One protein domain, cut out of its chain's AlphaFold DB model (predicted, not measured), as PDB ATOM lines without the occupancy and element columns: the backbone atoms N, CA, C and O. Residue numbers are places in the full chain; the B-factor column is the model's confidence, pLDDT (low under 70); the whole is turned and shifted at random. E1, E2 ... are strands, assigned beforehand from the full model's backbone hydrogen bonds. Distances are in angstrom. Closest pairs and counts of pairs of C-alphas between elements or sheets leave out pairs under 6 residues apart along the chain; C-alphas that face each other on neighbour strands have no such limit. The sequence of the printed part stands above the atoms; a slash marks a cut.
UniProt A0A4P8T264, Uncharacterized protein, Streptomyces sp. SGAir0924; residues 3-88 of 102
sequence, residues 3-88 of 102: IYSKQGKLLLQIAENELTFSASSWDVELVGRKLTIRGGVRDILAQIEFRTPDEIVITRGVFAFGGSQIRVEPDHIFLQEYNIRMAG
ATOM      1  N   ILE A   3      21.865 -20.992 -29.444       66.81
ATOM      2  CA  ILE A   3      21.001 -22.181 -29.469       66.81
ATOM      3  C   ILE A   3      19.600 -21.739 -29.066       66.81
ATOM      4  O   ILE A   3      19.438 -20.999 -28.092       66.81
ATOM      5  N   TYR A   4      18.594 -22.205 -29.797       68.81
ATOM      6  CA  TYR A   4      17.206 -21.791 -29.629       68.81
ATOM      7  C   TYR A   4      16.304 -22.999 -29.405       68.81
ATOM      8  O   TYR A   4      16.593 -24.113 -29.834       68.81
ATOM      9  N   SER A   5      15.204 -22.774 -28.697       67.88
ATOM     10  CA  SER A   5      14.138 -23.760 -28.533       67.88
ATOM     11  C   SER A   5      13.388 -23.955 -29.849       67.88
ATOM     12  O   SER A   5      13.489 -23.135 -30.765       67.88
ATOM     13  N   LYS A   6      12.550 -24.995 -29.913       62.44
ATOM     14  CA  LYS A   6      11.649 -25.234 -31.054       62.44
ATOM     15  C   LYS A   6      10.732 -24.038 -31.343       62.44
ATOM     16  O   LYS A   6      10.346 -23.826 -32.482       62.44
ATOM     17  N   GLN A   7      10.407 -23.250 -30.322       73.19
ATOM     18  CA  GLN A   7       9.568 -22.055 -30.409       73.19
ATOM     19  C   GLN A   7      10.373 -20.780 -30.714       73.19
ATOM     20  O   GLN A   7       9.840 -19.679 -30.616       73.19
ATOM     21  N   GLY A   8      11.669 -20.892 -31.024       67.25
ATOM     22  CA  GLY A   8      12.525 -19.753 -31.364       67.25
ATOM     23  C   GLY A   8      13.025 -18.936 -30.168       67.25
ATOM     24  O   GLY A   8      13.713 -17.937 -30.354       67.25
ATOM     25  N   LYS A   9      12.742 -19.347 -28.924       73.00
ATOM     26  CA  LYS A   9      13.299 -18.693 -27.725       73.00
ATOM     27  C   LYS A   9      14.783 -19.024 -27.567       73.00
ATOM     28  O   LYS A   9      15.127 -20.203 -27.611       73.00
ATOM     29  N   LEU A  10      15.637 -18.021 -27.336       72.25
ATOM     30  CA  LEU A  10      17.062 -18.224 -27.046       72.25
ATOM     31  C   LEU A  10      17.227 -19.051 -25.763       72.25
ATOM     32  O   LEU A  10      16.715 -18.674 -24.710       72.25
ATOM     33  N   LEU A  11      17.936 -20.170 -25.868       68.56
ATOM     34  CA  LEU A  11      18.233 -21.080 -24.761       68.56
ATOM     35  C   LEU A  11      19.668 -20.944 -24.275       68.56
ATOM     36  O   LEU A  11      19.903 -21.016 -23.073       68.56
ATOM     37  N   LEU A  12      20.609 -20.757 -25.201       66.94
ATOM     38  CA  LEU A  12      22.022 -20.581 -24.898       66.94
ATOM     39  C   LEU A  12      22.659 -19.594 -25.868       66.94
ATOM     40  O   LEU A  12      22.420 -19.649 -27.072       66.94
ATOM     41  N   GLN A  13      23.555 -18.766 -25.356       75.44
ATOM     42  CA  GLN A  13      24.535 -18.027 -26.125       75.44
ATOM     43  C   GLN A  13      25.933 -18.322 -25.574       75.44
ATOM     44  O   GLN A  13      26.148 -18.282 -24.371       75.44
ATOM     45  N   ILE A  14      26.875 -18.613 -26.470       66.75
ATOM     46  CA  ILE A  14      28.312 -18.616 -26.182       66.75
ATOM     47  C   ILE A  14      28.913 -17.427 -26.923       66.75
ATOM     48  O   ILE A  14      28.909 -17.414 -28.161       66.75
ATOM     49  N   ALA A  15      29.376 -16.422 -26.194       71.50
ATOM     50  CA  ALA A  15      30.017 -15.227 -26.735       71.50
ATOM     51  C   ALA A  15      31.219 -14.888 -25.855       71.50
ATOM     52  O   ALA A  15      31.084 -14.910 -24.645       71.50
ATOM     53  N   GLU A  16      32.388 -14.638 -26.452       69.12
ATOM     54  CA  GLU A  16      33.609 -14.289 -25.697       69.12
ATOM     55  C   GLU A  16      33.980 -15.299 -24.590       69.12
ATOM     56  O   GLU A  16      34.443 -14.933 -23.519       69.12
ATOM     57  N   ASN A  17      33.771 -16.598 -24.849       61.56
ATOM     58  CA  ASN A  17      33.914 -17.688 -23.869       61.56
ATOM     59  C   ASN A  17      32.967 -17.608 -22.658       61.56
ATOM     60  O   ASN A  17      33.069 -18.425 -21.745       61.56
ATOM     61  N   GLU A  18      32.008 -16.688 -22.671       57.44
ATOM     62  CA  GLU A  18      30.937 -16.611 -21.693       57.44
ATOM     63  C   GLU A  18      29.735 -17.436 -22.159       57.44
ATOM     64  O   GLU A  18      29.310 -17.370 -23.318       57.44
ATOM     65  N   LEU A  19      29.201 -18.243 -21.243       64.69
ATOM     66  CA  LEU A  19      28.071 -19.135 -21.467       64.69
ATOM     67  C   LEU A  19      26.833 -18.532 -20.795       64.69
ATOM     68  O   LEU A  19      26.650 -18.633 -19.585       64.69
ATOM     69  N   THR A  20      25.965 -17.912 -21.591       63.97
ATOM     70  CA  THR A  20      24.709 -17.311 -21.132       63.97
ATOM     71  C   THR A  20      23.550 -18.244 -21.459       63.97
ATOM     72  O   THR A  20      23.267 -18.487 -22.630       63.97
ATOM     73  N   PHE A  21      22.849 -18.765 -20.456       61.75
ATOM     74  CA  PHE A  21      21.714 -19.674 -20.649       61.75
ATOM     75  C   PHE A  21      20.399 -19.058 -20.167       61.75
ATOM     76  O   PHE A  21      20.367 -18.195 -19.294       61.75
ATOM     77  N   SER A  22      19.288 -19.497 -20.756       64.50
ATOM     78  CA  SER A  22      17.957 -19.077 -20.330       64.50
ATOM     79  C   SER A  22      17.485 -19.892 -19.130       64.50
ATOM     80  O   SER A  22      17.536 -21.123 -19.156       64.50
ATOM     81  N   ALA A  23      16.901 -19.214 -18.139       55.19
ATOM     82  CA  ALA A  23      16.247 -19.835 -16.983       55.19
ATOM     83  C   ALA A  23      15.032 -20.720 -17.340       55.19
ATOM     84  O   ALA A  23      14.463 -21.359 -16.468       55.19
ATOM     85  N   SER A  24      14.607 -20.757 -18.609       63.00
ATOM     86  CA  SER A  24      13.578 -21.699 -19.075       63.00
ATOM     87  C   SER A  24      14.121 -23.042 -19.555       63.00
ATOM     88  O   SER A  24      13.341 -23.858 -20.039       63.00
ATOM     89  N   SER A  25      15.435 -23.257 -19.513       65.69
ATOM     90  CA  SER A  25      15.981 -24.610 -19.644       65.69
ATOM     91  C   SER A  25      15.677 -25.388 -18.363       65.69
ATOM     92  O   SER A  25      15.723 -24.821 -17.275       65.69
ATOM     93  N   TRP A  26      15.309 -26.665 -18.490       74.56
ATOM     94  CA  TRP A  26      15.067 -27.514 -17.320       74.56
ATOM     95  C   TRP A  26      16.379 -27.724 -16.568       74.56
ATOM     96  O   TRP A  26      16.430 -27.599 -15.349       74.56
ATOM     97  N   ASP A  27      17.428 -28.082 -17.308       81.81
ATOM     98  CA  ASP A  27      18.729 -28.443 -16.764       81.81
ATOM     99  C   ASP A  27      19.840 -28.103 -17.767       81.81
ATOM    100  O   ASP A  27      19.694 -28.312 -18.979       81.81
ATOM    101  N   VAL A  28      20.942 -27.563 -17.250       84.81
ATOM    102  CA  VAL A  28      22.168 -27.263 -17.992       84.81
ATOM    103  C   VAL A  28      23.326 -27.825 -17.186       84.81
ATOM    104  O   VAL A  28      23.627 -27.349 -16.095       84.81
ATOM    105  N   GLU A  29      23.995 -28.823 -17.745       88.69
ATOM    106  CA  GLU A  29      25.037 -29.581 -17.067       88.69
ATOM    107  C   GLU A  29      26.339 -29.489 -17.864       88.69
ATOM    108  O   GLU A  29      26.382 -29.859 -19.039       88.69
ATOM    109  N   LEU A  30      27.411 -29.021 -17.221       86.38
ATOM    110  CA  LEU A  30      28.773 -29.088 -17.745       86.38
ATOM    111  C   LEU A  30      29.592 -30.032 -16.861       86.38
ATOM    112  O   LEU A  30      30.004 -29.661 -15.765       86.38
ATOM    113  N   VAL A  31      29.833 -31.251 -17.342       91.38
ATOM    114  CA  VAL A  31      30.637 -32.260 -16.633       91.38
ATOM    115  C   VAL A  31      31.879 -32.572 -17.455       91.38
ATOM    116  O   VAL A  31      31.807 -33.074 -18.581       91.38
ATOM    117  N   GLY A  32      33.042 -32.243 -16.890       90.88
ATOM    118  CA  GLY A  32      34.317 -32.310 -17.595       90.88
ATOM    119  C   GLY A  32      34.295 -31.425 -18.841       90.88
ATOM    120  O   GLY A  32      34.261 -30.204 -18.744       90.88
ATOM    121  N   ARG A  33      34.297 -32.053 -20.021       89.44
ATOM    122  CA  ARG A  33      34.305 -31.370 -21.326       89.44
ATOM    123  C   ARG A  33      32.951 -31.378 -22.032       89.44
ATOM    124  O   ARG A  33      32.858 -30.916 -23.166       89.44
ATOM    125  N   LYS A  34      31.916 -31.945 -21.410       91.75
ATOM    126  CA  LYS A  34      30.621 -32.184 -22.045       91.75
ATOM    127  C   LYS A  34      29.561 -31.254 -21.468       91.75
ATOM    128  O   LYS A  34      29.217 -31.367 -20.297       91.75
ATOM    129  N   LEU A  35      29.023 -30.387 -22.319       88.44
ATOM    130  CA  LEU A  35      27.853 -29.564 -22.043       88.44
ATOM    131  C   LEU A  35      26.598 -30.272 -22.551       88.44
ATOM    132  O   LEU A  35      26.510 -30.620 -23.731       88.44
ATOM    133  N   THR A  36      25.617 -30.449 -21.675       90.06
ATOM    134  CA  THR A  36      24.296 -30.984 -22.010       90.06
ATOM    135  C   THR A  36      23.228 -29.992 -21.574       90.06
ATOM    136  O   THR A  36      23.218 -29.550 -20.431       90.06
ATOM    137  N   ILE A  37      22.317 -29.652 -22.484       86.94
ATOM    138  CA  ILE A  37      21.184 -28.760 -22.219       86.94
ATOM    139  C   ILE A  37      19.903 -29.546 -22.436       86.94
ATOM    140  O   ILE A  37      19.709 -30.142 -23.502       86.94
ATOM    141  N   ARG A  38      19.017 -29.530 -21.443       86.69
ATOM    142  CA  ARG A  38      17.749 -30.259 -21.453       86.69
ATOM    143  C   ARG A  38      16.572 -29.292 -21.338       86.69
ATOM    144  O   ARG A  38      16.581 -28.367 -20.529       86.69
ATOM    145  N   GLY A  39      15.562 -29.502 -22.175       82.19
ATOM    146  CA  GLY A  39      14.308 -28.734 -22.182       82.19
ATOM    147  C   GLY A  39      13.204 -29.392 -21.366       82.19
ATOM    148  O   GLY A  39      12.171 -28.787 -21.102       82.19
ATOM    149  N   GLY A  40      13.436 -30.639 -20.967       83.44
ATOM    150  CA  GLY A  40      12.456 -31.514 -20.360       83.44
ATOM    151  C   GLY A  40      13.040 -32.889 -20.075       83.44
ATOM    152  O   GLY A  40      14.165 -33.208 -20.479       83.44
ATOM    153  N   VAL A  41      12.249 -33.749 -19.433       83.31
ATOM    154  CA  VAL A  41      12.585 -35.172 -19.293       83.31
ATOM    155  C   VAL A  41      12.807 -35.772 -20.682       83.31
ATOM    156  O   VAL A  41      11.901 -35.772 -21.511       83.31
ATOM    157  N   ARG A  42      14.016 -36.300 -20.925       80.75
ATOM    158  CA  ARG A  42      14.450 -36.904 -22.204       80.75
ATOM    159  C   ARG A  42      14.488 -35.944 -23.408       80.75
ATOM    160  O   ARG A  42      14.715 -36.406 -24.525       80.75
ATOM    161  N   ASP A  43      14.340 -34.637 -23.202       82.75
ATOM    162  CA  ASP A  43      14.405 -33.629 -24.266       82.75
ATOM    163  C   ASP A  43      15.773 -32.937 -24.261       82.75
ATOM    164  O   ASP A  43      15.991 -31.962 -23.545       82.75
ATOM    165  N   ILE A  44      16.725 -33.488 -25.022       83.88
ATOM    166  CA  ILE A  44      18.066 -32.907 -25.181       83.88
ATOM    167  C   ILE A  44      18.000 -31.828 -26.260       83.88
ATOM    168  O   ILE A  44      17.824 -32.131 -27.439       83.88
ATOM    169  N   LEU A  45      18.196 -30.580 -25.847       84.00
ATOM    170  CA  LEU A  45      18.195 -29.407 -26.718       84.00
ATOM    171  C   LEU A  45      19.554 -29.193 -27.384       84.00
ATOM    172  O   LEU A  45      19.612 -28.744 -28.528       84.00
ATOM    173  N   ALA A  46      20.639 -29.517 -26.676       86.12
ATOM    174  CA  ALA A  46      21.993 -29.504 -27.212       86.12
ATOM    175  C   ALA A  46      22.930 -30.411 -26.410       86.12
ATOM    176  O   ALA A  46      22.806 -30.528 -25.189       86.12
ATOM    177  N   GLN A  47      23.894 -31.016 -27.098       90.81
ATOM    178  CA  GLN A  47      24.983 -31.775 -26.500       90.81
ATOM    179  C   GLN A  47      26.290 -31.484 -27.242       90.81
ATOM    180  O   GLN A  47      26.444 -31.828 -28.420       90.81
ATOM    181  N   ILE A  48      27.231 -30.872 -26.527       87.44
ATOM    182  CA  ILE A  48      28.480 -30.335 -27.069       87.44
ATOM    183  C   ILE A  48      29.651 -30.882 -26.248       87.44
ATOM    184  O   ILE A  48      29.609 -30.859 -25.021       87.44
ATOM    185  N   GLU A  49      30.692 -31.372 -26.913       89.44
ATOM    186  CA  GLU A  49      31.972 -31.724 -26.298       89.44
ATOM    187  C   GLU A  49      33.046 -30.720 -26.732       89.44
ATOM    188  O   GLU A  49      33.280 -30.525 -27.925       89.44
ATOM    189  N   PHE A  50      33.717 -30.099 -25.765       84.06
ATOM    190  CA  PHE A  50      34.836 -29.193 -26.002       84.06
ATOM    191  C   PHE A  50      36.146 -29.984 -25.996       84.06
ATOM    192  O   PHE A  50      36.667 -30.355 -24.942       84.06
ATOM    193  N   ARG A  51      36.690 -30.256 -27.178       84.44
ATOM    194  CA  ARG A  51      37.986 -30.912 -27.363       84.44
ATOM    195  C   ARG A  51      39.039 -29.839 -27.601       84.44
ATOM    196  O   ARG A  51      39.434 -29.536 -28.718       84.44
ATOM    197  N   THR A  52      39.467 -29.229 -26.504       78.06
ATOM    198  CA  THR A  52      40.523 -28.214 -26.524       78.06
ATOM    199  C   THR A  52      41.823 -28.769 -27.125       78.06
ATOM    200  O   THR A  52      42.149 -29.928 -26.845       78.06
ATOM    201  N   PRO A  53      42.609 -27.945 -27.842       79.38
ATOM    202  CA  PRO A  53      42.431 -26.496 -27.988       79.38
ATOM    203  C   PRO A  53      41.519 -26.055 -29.146       79.38
ATOM    204  O   PRO A  53      41.088 -24.906 -29.139       79.38
ATOM    205  N   ASP A  54      41.218 -26.913 -30.116       79.50
ATOM    206  CA  ASP A  54      40.778 -26.475 -31.449       79.50
ATOM    207  C   ASP A  54      39.541 -27.195 -32.008       79.50
ATOM    208  O   ASP A  54      39.061 -26.835 -33.084       79.50
ATOM    209  N   GLU A  55      38.966 -28.154 -31.282       78.81
ATOM    210  CA  GLU A  55      37.811 -28.922 -31.744       78.81
ATOM    211  C   GLU A  55      36.592 -28.738 -30.819       78.81
ATOM    212  O   GLU A  55      36.658 -28.819 -29.590       78.81
ATOM    213  N   ILE A  56      35.423 -28.521 -31.425       79.25
ATOM    214  CA  ILE A  56      34.124 -28.570 -30.746       79.25
ATOM    215  C   ILE A  56      33.269 -29.602 -31.469       79.25
ATOM    216  O   ILE A  56      32.991 -29.465 -32.660       79.25
ATOM    217  N   VAL A  57      32.817 -30.620 -30.740       86.00
ATOM    218  CA  VAL A  57      31.985 -31.691 -31.289       86.00
ATOM    219  C   VAL A  57      30.549 -31.500 -30.842       86.00
ATOM    220  O   VAL A  57      30.213 -31.640 -29.668       86.00
ATOM    221  N   ILE A  58      29.676 -31.216 -31.800       87.06
ATOM    222  CA  ILE A  58      28.237 -31.150 -31.578       87.06
ATOM    223  C   ILE A  58      27.656 -32.518 -31.925       87.06
ATOM    224  O   ILE A  58      27.670 -32.933 -33.078       87.06
ATOM    225  N   THR A  59      27.142 -33.222 -30.920       89.38
ATOM    226  CA  THR A  59      26.560 -34.570 -31.094       89.38
ATOM    227  C   THR A  59      25.044 -34.540 -31.213       89.38
ATOM    228  O   THR A  59      24.440 -35.463 -31.757       89.38
ATOM    229  N   ARG A  60      24.419 -33.481 -30.687       89.81
ATOM    230  CA  ARG A  60      22.983 -33.261 -30.789       89.81
ATOM    231  C   ARG A  60      22.639 -31.791 -30.621       89.81
ATOM    232  O   ARG A  60      23.292 -31.102 -29.837       89.81
ATOM    233  N   GLY A  61      21.579 -31.337 -31.275       85.69
ATOM    234  CA  GLY A  61      20.898 -30.097 -30.913       85.69
ATOM    235  C   GLY A  61      20.249 -29.374 -32.080       85.69
ATOM    236  O   GLY A  61      20.404 -29.770 -33.232       85.69
ATOM    237  N   VAL A  62      19.519 -28.303 -31.772       81.12
ATOM    238  CA  VAL A  62      18.914 -27.411 -32.773       81.12
ATOM    239  C   VAL A  62      19.624 -26.062 -32.741       81.12
ATOM    240  O   VAL A  62      19.617 -25.358 -31.732       81.12
ATOM    241  N   PHE A  63      20.236 -25.698 -33.860       79.62
ATOM    242  CA  PHE A  63      20.997 -24.469 -34.038       79.62
ATOM    243  C   PHE A  63      20.270 -23.594 -35.044       79.62
ATOM    244  O   PHE A  63      19.870 -24.074 -36.101       79.62
ATOM    245  N   ALA A  64      20.096 -22.316 -34.719       76.06
ATOM    246  CA  ALA A  64      19.460 -21.370 -35.623       76.06
ATOM    247  C   ALA A  64      20.390 -20.187 -35.883       76.06
ATOM    248  O   ALA A  64      20.995 -19.640 -34.955       76.06
ATOM    249  N   PHE A  65      20.490 -19.794 -37.148       72.50
ATOM    250  CA  PHE A  65      21.246 -18.631 -37.587       72.50
ATOM    251  C   PHE A  65      20.591 -18.053 -38.842       72.50
ATOM    252  O   PHE A  65      20.234 -18.802 -39.742       72.50
ATOM    253  N   GLY A  66      20.405 -16.731 -38.890       75.50
ATOM    254  CA  GLY A  66      19.885 -16.057 -40.087       75.50
ATOM    255  C   GLY A  66      18.463 -16.448 -40.513       75.50
ATOM    256  O   GLY A  66      18.094 -16.187 -41.644       75.50
ATOM    257  N   GLY A  67      17.664 -17.065 -39.634       75.06
ATOM    258  CA  GLY A  67      16.323 -17.571 -39.969       75.06
ATOM    259  C   GLY A  67      16.286 -19.063 -40.303       75.06
ATOM    260  O   GLY A  67      15.252 -19.694 -40.102       75.06
ATOM    261  N   SER A  68      17.422 -19.656 -40.668       75.50
ATOM    262  CA  SER A  68      17.519 -21.088 -40.939       75.50
ATOM    263  C   SER A  68      17.799 -21.899 -39.676       75.50
ATOM    264  O   SER A  68      18.491 -21.451 -38.752       75.50
ATOM    265  N   GLN A  69      17.263 -23.121 -39.643       81.69
ATOM    266  CA  GLN A  69      17.453 -24.078 -38.555       81.69
ATOM    267  C   GLN A  69      18.177 -25.337 -39.032       81.69
ATOM    268  O   GLN A  69      17.768 -26.001 -39.988       81.69
ATOM    269  N   ILE A  70      19.226 -25.694 -38.299       86.38
ATOM    270  CA  ILE A  70      20.006 -26.911 -38.476       86.38
ATOM    271  C   ILE A  70      19.784 -27.788 -37.247       86.38
ATOM    272  O   ILE A  70      20.092 -27.396 -36.120       86.38
ATOM    273  N   ARG A  71      19.275 -28.999 -37.461       88.00
ATOM    274  CA  ARG A  71      19.168 -30.022 -36.422       88.00
ATOM    275  C   ARG A  71      20.301 -31.024 -36.578       88.00
ATOM    276  O   ARG A  71      20.422 -31.660 -37.617       88.00
ATOM    277  N   VAL A  72      21.102 -31.185 -35.538       89.06
ATOM    278  CA  VAL A  72      22.144 -32.205 -35.449       89.06
ATOM    279  C   VAL A  72      21.604 -33.369 -34.625       89.06
ATOM    280  O   VAL A  72      21.141 -33.178 -33.500       89.06
ATOM    281  N   GLU A  73      21.664 -34.567 -35.187       89.12
ATOM    282  CA  GLU A  73      21.373 -35.845 -34.539       89.12
ATOM    283  C   GLU A  73      22.629 -36.736 -34.593       89.12
ATOM    284  O   GLU A  73      23.534 -36.469 -35.389       89.12
ATOM    285  N   PRO A  74      22.711 -37.806 -33.779       87.75
ATOM    286  CA  PRO A  74      23.912 -38.643 -33.705       87.75
ATOM    287  C   PRO A  74      24.383 -39.239 -35.040       87.75
ATOM    288  O   PRO A  74      25.570 -39.508 -35.202       87.75
ATOM    289  N   ASP A  75      23.471 -39.467 -35.984       88.25
ATOM    290  CA  ASP A  75      23.734 -40.122 -37.268       88.25
ATOM    291  C   ASP A  75      23.601 -39.186 -38.483       88.25
ATOM    292  O   ASP A  75      23.979 -39.566 -39.594       88.25
ATOM    293  N   HIS A  76      23.040 -37.983 -38.311       87.25
ATOM    294  CA  HIS A  76      22.794 -37.063 -39.418       87.25
ATOM    295  C   HIS A  76      22.603 -35.608 -38.981       87.25
ATOM    296  O   HIS A  76      22.242 -35.300 -37.851       87.25
ATOM    297  N   ILE A  77      22.763 -34.702 -39.937       88.88
ATOM    298  CA  ILE A  77      22.365 -33.301 -39.843       88.88
ATOM    299  C   ILE A  77      21.139 -33.098 -40.736       88.88
ATOM    300  O   ILE A  77      21.071 -33.637 -41.840       88.88
ATOM    301  N   PHE A  78      20.156 -32.338 -40.271       88.38
ATOM    302  CA  PHE A  78      18.922 -32.055 -40.992       88.38
ATOM    303  C   PHE A  78      18.693 -30.548 -41.094       88.38
ATOM    304  O   PHE A  78      18.582 -29.867 -40.074       88.38
ATOM    305  N   LEU A  79      18.605 -30.032 -42.320       87.25
ATOM    306  CA  LEU A  79      18.184 -28.659 -42.594       87.25
ATOM    307  C   LEU A  79      16.681 -28.696 -42.865       87.25
ATOM    308  O   LEU A  79      16.260 -29.067 -43.961       87.25
ATOM    309  N   GLN A  80      15.876 -28.367 -41.851       79.44
ATOM    310  CA  GLN A  80      14.419 -28.546 -41.914       79.44
ATOM    311  C   GLN A  80      13.774 -27.735 -43.037       79.44
ATOM    312  O   GLN A  80      12.911 -28.254 -43.735       79.44
ATOM    313  N   GLU A  81      14.216 -26.492 -43.214       81.12
ATOM    314  CA  GLU A  81      13.676 -25.555 -44.203       81.12
ATOM    315  C   GLU A  81      13.786 -26.087 -45.638       81.12
ATOM    316  O   GLU A  81      12.860 -25.948 -46.431       81.12
ATOM    317  N   TYR A  82      14.885 -26.777 -45.941       84.94
ATOM    318  CA  TYR A  82      15.161 -27.313 -47.274       84.94
ATOM    319  C   TYR A  82      14.855 -28.809 -47.406       84.94
ATOM    320  O   TYR A  82      15.050 -29.382 -48.473       84.94
ATOM    321  N   ASN A  83      14.403 -29.462 -46.328       84.06
ATOM    322  CA  ASN A  83      14.220 -30.914 -46.259       84.06
ATOM    323  C   ASN A  83      15.480 -31.711 -46.678       84.06
ATOM    324  O   ASN A  83      15.394 -32.766 -47.309       84.06
ATOM    325  N   ILE A  84      16.670 -31.206 -46.332       87.25
ATOM    326  CA  ILE A  84      17.955 -31.834 -46.672       87.25
ATOM    327  C   ILE A  84      18.461 -32.636 -45.474       87.25
ATOM    328  O   ILE A  84      18.638 -32.094 -44.382       87.25
ATOM    329  N   ARG A  85      18.754 -33.925 -45.691       88.56
ATOM    330  CA  ARG A  85      19.413 -34.804 -44.714       88.56
ATOM    331  C   ARG A  85      20.845 -35.100 -45.141       88.56
ATOM    332  O   ARG A  85      21.076 -35.666 -46.203       88.56
ATOM    333  N   MET A  86      21.787 -34.789 -44.258       83.56
ATOM    334  CA  MET A  86      23.211 -35.020 -44.434       83.56
ATOM    335  C   MET A  86      23.698 -36.121 -43.464       83.56
ATOM    336  O   MET A  86      23.768 -35.870 -42.269       83.56
ATOM    337  N   ALA A  87      24.043 -37.327 -43.932       84.81
ATOM    338  CA  ALA A  87      24.647 -38.415 -43.155       84.81
ATOM    339  C   ALA A  87      25.982 -38.905 -43.755       84.81
ATOM    340  O   ALA A  87      26.113 -39.030 -44.967       84.81
ATOM    341  N   GLY A  88      26.961 -39.234 -42.906       73.94
ATOM    342  CA  GLY A  88      28.255 -39.782 -43.348       73.94
ATOM    343  C   GLY A  88      29.199 -38.773 -44.020       73.94
ATOM    344  O   GLY A  88      30.187 -39.170 -44.630       73.94
TER     345      GLY A  88
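What this domain is: This is residues 3 to 88 of the 102 residues of an uncharacterized protein of Streptomyces sp. SGAir0924 (UniProt A0A4P8T264). A seven-stranded antiparallel sheet winds from E3 to E9 and turns sharply within its long strand E6; a separate two-strand hairpin, E1 and E2, lies over one face of its E4 and E5 part. The two sheets are only loosely joined, with a gap between them. The printed part has 86 residues, no named helix and nine strands, E1 to E9 in chain order, in the class all strand. It is compact, with a radius of gyration of the C-alphas of 12.9 A and spans of 33 by 29 by 27 A.

How they stand to each other: E1, residues 10 to 15, and E2, residues 18 to 21, form an antiparallel hairpin, with N 13 and O 20 at 2.8 A. E3, residues 27 to 31, is only just apart from E2, their closest C-alphas 8.1 A apart. E3 begins a meander, each strand the antiparallel neighbour of the one before: E4, residues 34 to 40; E5, 43 to 51; E6, 55 to 65; E7, 68 to 73; E8, 76 to 79; and E9, 84 to 86. N and O pairs within hydrogen-bond range include N 29 and O 36 at 2.9 A, N 35 and O 48 at 2.8 A, N 49 and O 57 at 2.8 A, N 63 and O 70 at 2.8 A, N 71 and O 78 at 2.8 A, and N 77 and O 86 at 2.8 A. E6 bends by 104 degrees at residue 60; its residues 55 to 61 pair with E5, and 61 to 65 with E7. E3 and E9 are the edge strands of this twisted sheet. E1 is apart from E5 and E6, for instance.

Where its parts are: E1 begins at C-alpha 10, (17.062, -18.224, -27.046). E5 spans 23.9 A, E6 20.4 A and E4 18.3 A. E9 ends at C-alpha 86, (23.211, -35.020, -44.434).

The domain as a whole: The two C-alphas farthest apart, those of Gly 32 and Tyr 82, are 35.7 A apart. The printed part has no cut, and the links between named strands are tight. The mean pLDDT of the printed part is 79.5; 18 residues are under 70, among them 16 to 25.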